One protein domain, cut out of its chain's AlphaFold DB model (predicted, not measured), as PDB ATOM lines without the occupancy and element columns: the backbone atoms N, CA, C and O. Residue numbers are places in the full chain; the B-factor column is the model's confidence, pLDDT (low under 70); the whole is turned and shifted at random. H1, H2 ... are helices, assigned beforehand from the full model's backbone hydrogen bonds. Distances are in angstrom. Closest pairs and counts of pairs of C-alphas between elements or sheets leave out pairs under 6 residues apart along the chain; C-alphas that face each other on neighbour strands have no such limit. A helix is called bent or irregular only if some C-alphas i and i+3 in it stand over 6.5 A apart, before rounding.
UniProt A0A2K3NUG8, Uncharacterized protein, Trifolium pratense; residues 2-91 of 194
ATOM      1  N   PRO A   2     -19.436  14.269  30.739       66.38
ATOM      2  CA  PRO A   2     -20.866  14.391  30.985       66.38
ATOM      3  C   PRO A   2     -21.246  15.834  31.315       66.38
ATOM      4  O   PRO A   2     -20.546  16.567  32.008       66.38
ATOM      5  N   ARG A   3     -22.400  16.233  30.800       71.00
ATOM      6  CA  ARG A   3     -22.987  17.553  30.980       71.00
ATOM      7  C   ARG A   3     -23.509  17.679  32.426       71.00
ATOM      8  O   ARG A   3     -24.355  16.872  32.803       71.00
ATOM      9  N   PRO A   4     -23.089  18.682  33.227       75.94
ATOM     10  CA  PRO A   4     -23.550  18.797  34.612       75.94
ATOM     11  C   PRO A   4     -25.055  19.087  34.672       75.94
ATOM     12  O   PRO A   4     -25.596  19.743  33.768       75.94
ATOM     13  N   PRO A   5     -25.749  18.655  35.737       80.12
ATOM     14  CA  PRO A   5     -27.115  19.089  35.984       80.12
ATOM     15  C   PRO A   5     -27.125  20.590  36.316       80.12
ATOM     16  O   PRO A   5     -26.322  21.048  37.129       80.12
ATOM     17  N   LEU A   6     -28.052  21.351  35.720       78.69
ATOM     18  CA  LEU A   6     -28.102  22.822  35.831       78.69
ATOM     19  C   LEU A   6     -28.118  23.315  37.286       78.69
ATOM     20  O   LEU A   6     -27.410  24.261  37.613       78.69
ATOM     21  N   ARG A   7     -28.819  22.595  38.172       82.44
ATOM     22  CA  ARG A   7     -28.898  22.879  39.617       82.44
ATOM     23  C   ARG A   7     -27.546  22.944  40.343       82.44
ATOM     24  O   ARG A   7     -27.465  23.525  41.412       82.44
ATOM     25  N   ARG A   8     -26.493  22.322  39.797       87.88
ATOM     26  CA  ARG A   8     -25.140  22.350  40.384       87.88
ATOM     27  C   ARG A   8     -24.234  23.402  39.753       87.88
ATOM     28  O   ARG A   8     -23.182  23.687  40.318       87.88
ATOM     29  N   VAL A   9     -24.610  23.967  38.604       92.19
ATOM     30  CA  VAL A   9     -23.719  24.846  37.835       92.19
ATOM     31  C   VAL A   9     -23.485  26.160  38.567       92.19
ATOM     32  O   VAL A   9     -22.328  26.515  38.757       92.19
ATOM     33  N   ILE A  10     -24.548  26.838  39.021       94.44
ATOM     34  CA  ILE A  10     -24.416  28.131  39.711       94.44
ATOM     35  C   ILE A  10     -23.589  27.995  40.998       94.44
ATOM     36  O   ILE A  10     -22.587  28.695  41.084       94.44
ATOM     37  N   PRO A  11     -23.889  27.083  41.950       94.38
ATOM     38  CA  PRO A  11     -23.086  26.980  43.173       94.38
ATOM     39  C   PRO A  11     -21.616  26.631  42.904       94.38
ATOM     40  O   PRO A  11     -20.719  27.222  43.496       94.38
ATOM     41  N   THR A  12     -21.357  25.702  41.975       94.31
ATOM     42  CA  THR A  12     -19.983  25.275  41.657       94.31
ATOM     43  C   THR A  12     -19.187  26.407  41.010       94.31
ATOM     44  O   THR A  12     -18.062  26.682  41.418       94.31
ATOM     45  N   MET A  13     -19.764  27.071  40.005       95.56
ATOM     46  CA  MET A  13     -19.081  28.146  39.287       95.56
ATOM     47  C   MET A  13     -18.970  29.410  40.126       95.56
ATOM     48  O   MET A  13     -17.925  30.042  40.088       95.56
ATOM     49  N   SER A  14     -19.984  29.734  40.930       96.31
ATOM     50  CA  SER A  14     -19.933  30.848  41.880       96.31
ATOM     51  C   SER A  14     -18.728  30.723  42.808       96.31
ATOM     52  O   SER A  14     -17.916  31.641  42.872       96.31
ATOM     53  N   ASN A  15     -18.537  29.560  43.441       95.81
ATOM     54  CA  ASN A  15     -17.402  29.339  44.338       95.81
ATOM     55  C   ASN A  15     -16.061  29.505  43.613       95.81
ATOM     56  O   ASN A  15     -15.199  30.246  44.076       95.81
ATOM     57  N   ARG A  16     -15.892  28.851  42.457       96.69
ATOM     58  CA  ARG A  16     -14.637  28.925  41.691       96.69
ATOM     59  C   ARG A  16     -14.331  30.347  41.228       96.69
ATOM     60  O   ARG A  16     -13.219  30.824  41.400       96.69
ATOM     61  N   ILE A  17     -15.321  31.041  40.678       97.12
ATOM     62  CA  ILE A  17     -15.148  32.385  40.117       97.12
ATOM     63  C   ILE A  17     -14.940  33.420  41.233       97.12
ATOM     64  O   ILE A  17     -14.101  34.307  41.094       97.12
ATOM     65  N   THR A  18     -15.613  33.264  42.378       96.88
ATOM     66  CA  THR A  18     -15.388  34.107  43.564       96.88
ATOM     67  C   THR A  18     -13.981  33.910  44.132       96.88
ATOM     68  O   THR A  18     -13.311  34.890  44.447       96.88
ATOM     69  N   ASN A  19     -13.473  32.673  44.179       96.31
ATOM     70  CA  ASN A  19     -12.094  32.389  44.601       96.31
ATOM     71  C   ASN A  19     -11.041  33.014  43.671       96.31
ATOM     72  O   ASN A  19      -9.926  33.293  44.102       96.31
ATOM     73  N   LEU A  20     -11.394  33.263  42.408       94.94
ATOM     74  CA  LEU A  20     -10.550  33.988  41.456       94.94
ATOM     75  C   LEU A  20     -10.618  35.516  41.628       94.94
ATOM     76  O   LEU A  20      -9.898  36.227  40.931       94.94
ATOM     77  N   GLY A  21     -11.436  36.023  42.555       95.19
ATOM     78  CA  GLY A  21     -11.509  37.436  42.928       95.19
ATOM     79  C   GLY A  21     -12.749  38.180  42.432       95.19
ATOM     80  O   GLY A  21     -12.813  39.395  42.598       95.19
ATOM     81  N   PHE A  22     -13.727  37.497  41.827       97.25
ATOM     82  CA  PHE A  22     -14.992  38.139  41.455       97.25
ATOM     83  C   PHE A  22     -15.905  38.362  42.674       97.25
ATOM     84  O   PHE A  22     -15.953  37.520  43.573       97.25
ATOM     85  N   PRO A  23     -16.699  39.443  42.689       96.56
ATOM     86  CA  PRO A  23     -17.707  39.681  43.713       96.56
ATOM     87  C   PRO A  23     -18.778  38.581  43.789       96.56
ATOM     88  O   PRO A  23     -19.443  38.251  42.806       96.56
ATOM     89  N   ALA A  24     -19.019  38.058  44.994       96.12
ATOM     90  CA  ALA A  24     -20.021  37.014  45.224       96.12
ATOM     91  C   ALA A  24     -21.466  37.473  44.928       96.12
ATOM     92  O   ALA A  24     -22.329  36.654  44.603       96.12
ATOM     93  N   ASN A  25     -21.746  38.781  45.015       95.62
ATOM     94  CA  ASN A  25     -23.073  39.349  44.747       95.62
ATOM     95  C   ASN A  25     -23.538  39.124  43.296       95.62
ATOM     96  O   ASN A  25     -24.740  39.044  43.066       95.62
ATOM     97  N   ILE A  26     -22.623  38.931  42.341       96.38
ATOM     98  CA  ILE A  26     -22.933  38.588  40.942       96.38
ATOM     99  C   ILE A  26     -23.750  37.286  40.848       96.38
ATOM    100  O   ILE A  26     -24.525  37.091  39.911       96.38
ATOM    101  N   PHE A  27     -23.612  36.390  41.824       96.25
ATOM    102  CA  PHE A  27     -24.306  35.103  41.859       96.25
ATOM    103  C   PHE A  27     -25.508  35.087  42.813       96.25
ATOM    104  O   PHE A  27     -26.127  34.037  42.992       96.25
ATOM    105  N   ASN A  28     -25.858  36.224  43.425       95.25
ATOM    106  CA  ASN A  28     -27.046  36.332  44.265       95.25
ATOM    107  C   ASN A  28     -28.313  36.268  43.399       95.25
ATOM    108  O   ASN A  28     -28.420  36.986  42.404       95.25
ATOM    109  N   ALA A  29     -29.279  35.440  43.811       94.94
ATOM    110  CA  ALA A  29     -30.562  35.274  43.132       94.94
ATOM    111  C   ALA A  29     -31.263  36.598  42.839       94.94
ATOM    112  O   ALA A  29     -31.676  36.837  41.708       94.94
ATOM    113  N   VAL A  30     -31.328  37.494  43.823       96.12
ATOM    114  CA  VAL A  30     -31.969  38.803  43.659       96.12
ATOM    115  C   VAL A  30     -31.271  39.614  42.565       96.12
ATOM    116  O   VAL A  30     -31.936  40.223  41.733       96.12
ATOM    117  N   THR A  31     -29.941  39.582  42.522       96.12
ATOM    118  CA  THR A  31     -29.139  40.367  41.579       96.12
ATOM    119  C   THR A  31     -29.361  39.935  40.133       96.12
ATOM    120  O   THR A  31     -29.689  40.774  39.296       96.12
ATOM    121  N   TYR A  32     -29.233  38.640  39.820       95.06
ATOM    122  CA  TYR A  32     -29.419  38.198  38.435       95.06
ATOM    123  C   TYR A  32     -30.892  38.181  38.006       95.06
ATOM    124  O   TYR A  32     -31.163  38.390  36.825       95.06
ATOM    125  N   LEU A  33     -31.843  38.008  38.936       95.38
ATOM    126  CA  LEU A  33     -33.274  38.144  38.641       95.38
ATOM    127  C   LEU A  33     -33.636  39.585  38.265       95.38
ATOM    128  O   LEU A  33     -34.345  39.788  37.281       95.38
ATOM    129  N   LEU A  34     -33.111  40.582  38.987       95.12
ATOM    130  CA  LEU A  34     -33.294  41.999  38.640       95.12
ATOM    131  C   LEU A  34     -32.654  42.353  37.291       95.12
ATOM    132  O   LEU A  34     -33.204  43.160  36.549       95.12
ATOM    133  N   ALA A  35     -31.551  41.692  36.935       93.00
ATOM    134  CA  ALA A  35     -30.930  41.803  35.616       93.00
ATOM    135  C   ALA A  35     -31.660  41.005  34.508       93.00
ATOM    136  O   ALA A  35     -31.190  40.957  33.368       93.00
ATOM    137  N   GLY A  36     -32.796  40.367  34.819       94.75
ATOM    138  CA  GLY A  36     -33.655  39.681  33.852       94.75
ATOM    139  C   GLY A  36     -33.267  38.233  33.539       94.75
ATOM    140  O   GLY A  36     -33.679  37.709  32.504       94.75
ATOM    141  N   TYR A  37     -32.484  37.574  34.394       95.12
ATOM    142  CA  TYR A  37     -32.093  36.171  34.228       95.12
ATOM    143  C   TYR A  37     -32.796  35.278  35.241       95.12
ATOM    144  O   TYR A  37     -32.833  35.582  36.426       95.12
ATOM    145  N   THR A  38     -33.280  34.119  34.804       95.69
ATOM    146  CA  THR A  38     -33.658  33.037  35.726       95.69
ATOM    147  C   THR A  38     -32.437  32.188  36.100       95.69
ATOM    148  O   THR A  38     -31.425  32.198  35.392       95.69
ATOM    149  N   ASP A  39     -32.538  31.353  37.138       94.56
ATOM    150  CA  ASP A  39     -31.508  30.361  37.490       94.56
ATOM    151  C   ASP A  39     -31.118  29.495  36.288       94.56
ATOM    152  O   ASP A  39     -29.954  29.153  36.082       94.56
ATOM    153  N   LYS A  40     -32.104  29.133  35.459       94.81
ATOM    154  CA  LYS A  40     -31.878  28.331  34.257       94.81
ATOM    155  C   LYS A  40     -31.039  29.098  33.236       94.81
ATOM    156  O   LYS A  40     -30.150  28.498  32.623       94.81
ATOM    157  N   ASP A  41     -31.302  30.389  33.062       94.31
ATOM    158  CA  ASP A  41     -30.583  31.240  32.113       94.31
ATOM    159  C   ASP A  41     -29.145  31.466  32.567       94.31
ATOM    160  O   ASP A  41     -28.213  31.226  31.793       94.31
ATOM    161  N   LEU A  42     -28.948  31.820  33.840       95.62
ATOM    162  CA  LEU A  42     -27.615  32.012  34.403       95.62
ATOM    163  C   LEU A  42     -26.815  30.704  34.414       95.62
ATOM    164  O   LEU A  42     -25.668  30.680  33.965       95.62
ATOM    165  N   ALA A  43     -27.412  29.585  34.836       95.56
ATOM    166  CA  ALA A  43     -26.755  28.278  34.788       95.56
ATOM    167  C   ALA A  43     -26.368  27.893  33.355       95.56
ATOM    168  O   ALA A  43     -25.301  27.329  33.125       95.56
ATOM    169  N   SER A  44     -27.218  28.205  32.375       94.19
ATOM    170  CA  SER A  44     -26.924  27.993  30.961       94.19
ATOM    171  C   SER A  44     -25.733  28.840  30.506       94.19
ATOM    172  O   SER A  44     -24.885  28.342  29.761       94.19
ATOM    173  N   LEU A  45     -25.657  30.108  30.924       94.88
ATOM    174  CA  LEU A  45     -24.543  31.004  30.604       94.88
ATOM    175  C   LEU A  45     -23.239  30.485  31.207       94.88
ATOM    176  O   LEU A  45     -22.295  30.234  30.468       94.88
ATOM    177  N   LEU A  46     -23.224  30.199  32.509       95.94
ATOM    178  CA  LEU A  46     -22.052  29.689  33.228       95.94
ATOM    179  C   LEU A  46     -21.566  28.331  32.723       95.94
ATOM    180  O   LEU A  46     -20.385  28.010  32.824       95.94
ATOM    181  N   ARG A  47     -22.453  27.528  32.131       93.31
ATOM    182  CA  ARG A  47     -22.098  26.223  31.566       93.31
ATOM    183  C   ARG A  47     -21.006  26.302  30.501       93.31
ATOM    184  O   ARG A  47     -20.307  25.312  30.300       93.31
ATOM    185  N   ILE A  48     -20.856  27.441  29.828       93.69
ATOM    186  CA  ILE A  48     -19.788  27.646  28.843       93.69
ATOM    187  C   ILE A  48     -18.389  27.512  29.458       93.69
ATOM    188  O   ILE A  48     -17.464  27.091  28.776       93.69
ATOM    189  N   LEU A  49     -18.265  27.803  30.755       94.88
ATOM    190  CA  LEU A  49     -17.019  27.733  31.513       94.88
ATOM    191  C   LEU A  49     -16.745  26.327  32.068       94.88
ATOM    192  O   LEU A  49     -15.660  26.052  32.563       94.88
ATOM    193  N   TRP A  50     -17.718  25.414  31.983       92.50
ATOM    194  CA  TRP A  50     -17.613  24.072  32.558       92.50
ATOM    195  C   TRP A  50     -16.440  23.220  32.045       92.50
ATOM    196  O   TRP A  50     -15.888  22.472  32.848       92.50
ATOM    197  N   PRO A  51     -16.049  23.280  30.756       91.88
ATOM    198  CA  PRO A  51     -14.907  22.511  30.263       91.88
ATOM    199  C   PRO A  51     -13.572  22.875  30.924       91.88
ATOM    200  O   PRO A  51     -12.677  22.041  30.940       91.88
ATOM    201  N   PHE A  52     -13.445  24.081  31.484       92.25
ATOM    202  CA  PHE A  52     -12.217  24.566  32.111       92.25
ATOM    203  C   PHE A  52     -12.171  24.104  33.570       92.25
ATOM    204  O   PHE A  52     -12.587  24.812  34.491       92.25
ATOM    205  N   THR A  53     -11.756  22.854  33.774       88.44
ATOM    206  CA  THR A  53     -11.729  22.205  35.095       88.44
ATOM    207  C   THR A  53     -10.611  22.716  35.990       88.44
ATOM    208  O   THR A  53     -10.777  22.715  37.204       88.44
ATOM    209  N   ASP A  54      -9.515  23.171  35.393       89.75
ATOM    210  CA  ASP A  54      -8.413  23.822  36.089       89.75
ATOM    211  C   ASP A  54      -8.696  25.321  36.306       89.75
ATOM    212  O   ASP A  54      -9.333  25.982  35.476       89.75
ATOM    213  N   ASP A  55      -8.255  25.855  37.447       90.25
ATOM    214  CA  ASP A  55      -8.502  27.247  37.829       90.25
ATOM    215  C   ASP A  55      -7.601  28.239  37.075       90.25
ATOM    216  O   ASP A  55      -8.029  29.373  36.857       90.25
ATOM    217  N   GLN A  56      -6.416  27.838  36.594       90.62
ATOM    218  CA  GLN A  56      -5.593  28.690  35.723       90.62
ATOM    219  C   GLN A  56      -6.256  28.868  34.360       90.62
ATOM    220  O   GLN A  56      -6.380  29.995  33.878       90.62
ATOM    221  N   ASN A  57      -6.764  27.792  33.759       91.19
ATOM    222  CA  ASN A  57      -7.470  27.895  32.481       91.19
ATOM    223  C   ASN A  57      -8.815  28.611  32.616       91.19
ATOM    224  O   ASN A  57      -9.157  29.434  31.762       91.19
ATOM    225  N   LEU A  58      -9.540  28.413  33.722       95.25
ATOM    226  CA  LEU A  58     -10.715  29.233  34.021       95.25
ATOM    227  C   LEU A  58     -10.336  30.717  34.152       95.25
ATOM    228  O   LEU A  58     -10.996  31.568  33.558       95.25
ATOM    229  N   LYS A  59      -9.247  31.040  34.860       94.62
ATOM    230  CA  LYS A  59      -8.738  32.412  34.991       94.62
ATOM    231  C   LYS A  59      -8.382  33.024  33.633       94.62
ATOM    232  O   LYS A  59      -8.789  34.153  33.372       94.62
ATOM    233  N   ARG A  60      -7.698  32.287  32.750       93.88
ATOM    234  CA  ARG A  60      -7.386  32.722  31.372       93.88
ATOM    235  C   ARG A  60      -8.649  33.064  30.587       93.88
ATOM    236  O   ARG A  60      -8.696  34.098  29.927       93.88
ATOM    237  N   VAL A  61      -9.701  32.251  30.708       95.81
ATOM    238  CA  VAL A  61     -10.996  32.544  30.075       95.81
ATOM    239  C   VAL A  61     -11.612  33.819  30.636       95.81
ATOM    240  O   VAL A  61     -12.075  34.656  29.868       95.81
ATOM    241  N   LEU A  62     -11.605  34.009  31.957       96.31
ATOM    242  CA  LEU A  62     -12.160  35.212  32.583       96.31
ATOM    243  C   LEU A  62     -11.365  36.481  32.224       96.31
ATOM    244  O   LEU A  62     -11.964  37.545  32.068       96.31
ATOM    245  N   LEU A  63     -10.047  36.379  32.011       95.00
ATOM    246  CA  LEU A  63      -9.199  37.487  31.544       95.00
ATOM    247  C   LEU A  63      -9.572  37.986  30.140       95.00
ATOM    248  O   LEU A  63      -9.303  39.144  29.823       95.00
ATOM    249  N   VAL A  64     -10.266  37.184  29.325       95.06
ATOM    250  CA  VAL A  64     -10.844  37.655  28.055       95.06
ATOM    251  C   VAL A  64     -11.807  38.820  28.302       95.06
ATOM    252  O   VAL A  64     -11.843  39.762  27.513       95.06
ATOM    253  N   GLY A  65     -12.549  38.815  29.412       94.44
ATOM    254  CA  GLY A  65     -13.427  39.929  29.771       94.44
ATOM    255  C   GLY A  65     -12.661  41.234  29.999       94.44
ATOM    256  O   GLY A  65     -13.106  42.282  29.540       94.44
ATOM    257  N   VAL A  66     -11.465  41.155  30.590       93.75
ATOM    258  CA  VAL A  66     -10.559  42.305  30.749       93.75
ATOM    259  C   VAL A  66      -9.982  42.731  29.398       93.75
ATOM    260  O   VAL A  66     -10.043  43.905  29.046       93.75
ATOM    261  N   LYS A  67      -9.495  41.778  28.589       92.31
ATOM    262  CA  LYS A  67      -8.933  42.031  27.247       92.31
ATOM    263  C   LYS A  67      -9.900  42.788  26.332       92.31
ATOM    264  O   LYS A  67      -9.473  43.642  25.564       92.31
ATOM    265  N   PHE A  68     -11.189  42.463  26.409       93.44
ATOM    266  CA  PHE A  68     -12.242  43.088  25.605       93.44
ATOM    267  C   PHE A  68     -12.996  44.206  26.344       93.44
ATOM    268  O   PHE A  68     -14.040  44.642  25.867       93.44
ATOM    269  N   ASN A  69     -12.464  44.696  27.470       93.56
ATOM    270  CA  ASN A  69     -13.002  45.820  28.242       93.56
ATOM    271  C   ASN A  69     -14.463  45.647  28.696       93.56
ATOM    272  O   ASN A  69     -15.193  46.629  28.810       93.56
ATOM    273  N   PHE A  70     -14.905  44.417  28.978       95.62
ATOM    274  CA  PHE A  70     -16.187  44.205  29.660       95.62
ATOM    275  C   PHE A  70     -16.128  44.701  31.105       95.62
ATOM    276  O   PHE A  70     -17.123  45.191  31.617       95.62
ATOM    277  N   PHE A  71     -14.970  44.560  31.746       94.69
ATOM    278  CA  PHE A  71     -14.686  45.030  33.098       94.69
ATOM    279  C   PHE A  71     -13.179  45.277  33.241       94.69
ATOM    280  O   PHE A  71     -12.371  44.648  32.561       94.69
ATOM    281  N   THR A  72     -12.785  46.192  34.129       91.31
ATOM    282  CA  THR A  72     -11.374  46.599  34.303       91.31
ATOM    283  C   THR A  72     -10.546  45.593  35.099       91.31
ATOM    284  O   THR A  72      -9.352  45.432  34.872       91.31
ATOM    285  N   SER A  73     -11.179  44.918  36.055       93.62
ATOM    286  CA  SER A  73     -10.568  43.924  36.935       93.62
ATOM    287  C   SER A  73     -11.645  42.980  37.457       93.62
ATOM    288  O   SER A  73     -12.837  43.281  37.380       93.62
ATOM    289  N   PHE A  74     -11.235  41.842  38.014       95.00
ATOM    290  CA  PHE A  74     -12.180  40.882  38.586       95.00
ATOM    291  C   PHE A  74     -12.911  41.447  39.805       95.00
ATOM    292  O   PHE A  74     -14.127  41.315  39.887       95.00
ATOM    293  N   THR A  75     -12.203  42.144  40.697       93.94
ATOM    294  CA  THR A  75     -12.752  42.663  41.961       93.94
ATOM    295  C   THR A  75     -13.788  43.764  41.774       93.94
ATOM    296  O   THR A  75     -14.692  43.888  42.594       93.94
ATOM    297  N   ASN A  76     -13.676  44.554  40.702       88.94
ATOM    298  CA  ASN A  76     -14.583  45.674  40.430       88.94
ATOM    299  C   ASN A  76     -15.690  45.324  39.427       88.94
ATOM    300  O   ASN A  76     -16.485  46.196  39.077       88.94
ATOM    301  N   CYS A  77     -15.732  44.074  38.960       94.81
ATOM    302  CA  CYS A  77     -16.683  43.635  37.953       94.81
ATOM    303  C   CYS A  77     -18.123  43.772  38.460       94.81
ATOM    304  O   CYS A  77     -18.488  43.222  39.503       94.81
ATOM    305  N   GLN A  78     -18.946  44.498  37.707       95.69
ATOM    306  CA  GLN A  78     -20.364  44.645  38.004       95.69
ATOM    307  C   GLN A  78     -21.169  43.457  37.453       95.69
ATOM    308  O   GLN A  78     -20.796  42.861  36.438       95.69
ATOM    309  N   PRO A  79     -22.315  43.111  38.067       95.94
ATOM    310  CA  PRO A  79     -23.140  41.997  37.602       95.94
ATOM    311  C   PRO A  79     -23.519  42.081  36.114       95.94
ATOM    312  O   PRO A  79     -23.372  41.103  35.383       95.94
ATOM    313  N   GLU A  80     -23.952  43.250  35.636       95.06
ATOM    314  CA  GLU A  80     -24.365  43.441  34.238       95.06
ATOM    315  C   GLU A  80     -23.211  43.267  33.241       95.06
ATOM    316  O   GLU A  80     -23.392  42.655  32.180       95.06
ATOM    317  N   GLU A  81     -22.018  43.744  33.601       96.75
ATOM    318  CA  GLU A  81     -20.781  43.557  32.837       96.75
ATOM    319  C   GLU A  81     -20.450  42.067  32.718       96.75
ATOM    320  O   GLU A  81     -20.213  41.555  31.619       96.75
ATOM    321  N   PHE A  82     -20.517  41.345  33.839       97.69
ATOM    322  CA  PHE A  82     -20.254  39.914  33.883       97.69
ATOM    323  C   PHE A  82     -21.233  39.120  33.011       97.69
ATOM    324  O   PHE A  82     -20.823  38.262  32.224       97.69
ATOM    325  N   TYR A  83     -22.534  39.408  33.089       96.94
ATOM    326  CA  TYR A  83     -23.524  38.704  32.268       96.94
ATOM    327  C   TYR A  83     -23.368  39.028  30.778       96.94
ATOM    328  O   TYR A  83     -23.535  38.144  29.931       96.94
ATOM    329  N   SER A  84     -23.011  40.271  30.448       97.00
ATOM    330  CA  SER A  84     -22.711  40.694  29.076       97.00
ATOM    331  C   SER A  84     -21.483  39.971  28.525       97.00
ATOM    332  O   SER A  84     -21.523  39.460  27.404       97.00
ATOM    333  N   PHE A  85     -20.444  39.810  29.343       98.12
ATOM    334  CA  PHE A  85     -19.281  38.992  29.017       98.12
ATOM    335  C   PHE A  85     -19.659  37.519  28.779       98.12
ATOM    336  O   PHE A  85     -19.292  36.941  27.753       98.12
ATOM    337  N   LEU A  86     -20.464  36.904  29.652       97.50
ATOM    338  CA  LEU A  86     -20.913  35.519  29.451       97.50
ATOM    339  C   LEU A  86     -21.731  35.343  28.161       97.50
ATOM    340  O   LEU A  86     -21.637  34.305  27.499       97.50
ATOM    341  N   LYS A  87     -22.526  36.349  27.776       96.81
ATOM    342  CA  LYS A  87     -23.217  36.371  26.479       96.81
ATOM    343  C   LYS A  87     -22.227  36.488  25.324       96.81
ATOM    344  O   LYS A  87     -22.360  35.744  24.353       96.81
ATOM    345  N   TYR A  88     -21.225  37.358  25.438       97.75
ATOM    346  CA  TYR A  88     -20.170  37.503  24.437       97.75
ATOM    347  C   TYR A  88     -19.448  36.184  24.167       97.75
ATOM    348  O   TYR A  88     -19.253  35.835  23.002       97.75
ATOM    349  N   LEU A  89     -19.150  35.389  25.199       97.38
ATOM    350  CA  LEU A  89     -18.504  34.085  25.025       97.38
ATOM    351  C   LEU A  89     -19.289  33.138  24.100       97.38
ATOM    352  O   LEU A  89     -18.695  32.262  23.477       97.38
ATOM    353  N   ARG A  90     -20.609  33.309  23.957       95.88
ATOM    354  CA  ARG A  90     -21.449  32.509  23.043       95.88
ATOM    355  C   ARG A  90     -21.405  32.970  21.588       95.88
ATOM    356  O   ARG A  90     -21.861  32.238  20.713       95.88
ATOM    357  N   THR A  91     -20.905  34.171  21.320       96.81
ATOM    358  CA  THR A  91     -20.771  34.692  19.954       96.81
ATOM    359  C   THR A  91     -19.671  33.940  19.194       96.81
ATOM    360  O   THR A  91     -18.789  33.354  19.824       96.81
TER     361      THR A  91
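AT A GLANCE: This is residues 2 to 91 of the 194 residues of an uncharacterized protein of Trifolium pratense (UniProt A0A2K3NUG8). Picture a compact globule of helices crossing at wide angles: H1 and H6, apart from each other, both pack on H4 at steep tilts, while short H3 and longer H5 lie at opposite sides of the body. The 90 printed residues hold six named helices, H1 to H6 in chain order, and no named strand; the class is all helix. The radius of gyration of the C-alphas is 11.9 A, and the rounded outline spans 30 by 30 by 26 A.

IN THESE COORDINATES: Find C-alpha 6 at (-28.102, 22.822, 35.831); from there H1, residues 6 to 19, runs 20.6 A. It is only just irregular: C-alphas 7 and 10 are 6.9 A apart. Next come H2, residues 24 to 27, H3, residues 29 to 34, and H4, residues 39 to 49, 15.9 A long. H5, residues 55 to 67, spans 18.2 A, and H6, residues 79 to 89, spans 15.6 A to C-alpha 89 at (-18.504, 34.085, 25.025).

HOW THE PARTS SIT: Look first at the closest C-alphas of H1 and H4, Ile 10 and Ala 43, 5.5 A apart; these helices touch at a steep tilt of 58 degrees, the same way. H1 also touches H2, closest at C-alphas 18 and 24, 5.7 A. H3 is close to but not clearly touching H4, with C-alphas 29 and 39 closest at 7.5 A. H4 touches H6 at a steep tilt of 55 degrees, the same way, with C-alphas 45 and 86 closest at 5.9 A. H5 is close to but not clearly touching H6, about perpendicular at 79 degrees; C-alphas 65 and 85 are closest, 6.0 A. In H3 and H6 every O i to N i+4 pair is within hydrogen-bond range; H1 has 8 of 10, H4 5 of 7 and H5 6 of 9, and H2 is too short for such a pair.

THE WHOLE: The C-alphas of Pro 2 and Thr 72 are the two farthest apart, 33.7 A. The printed part has no cut; the link from H5 to H6, 11 residues, is long. Mean pLDDT of the printed part is 93.5, and residue 2 is under 70.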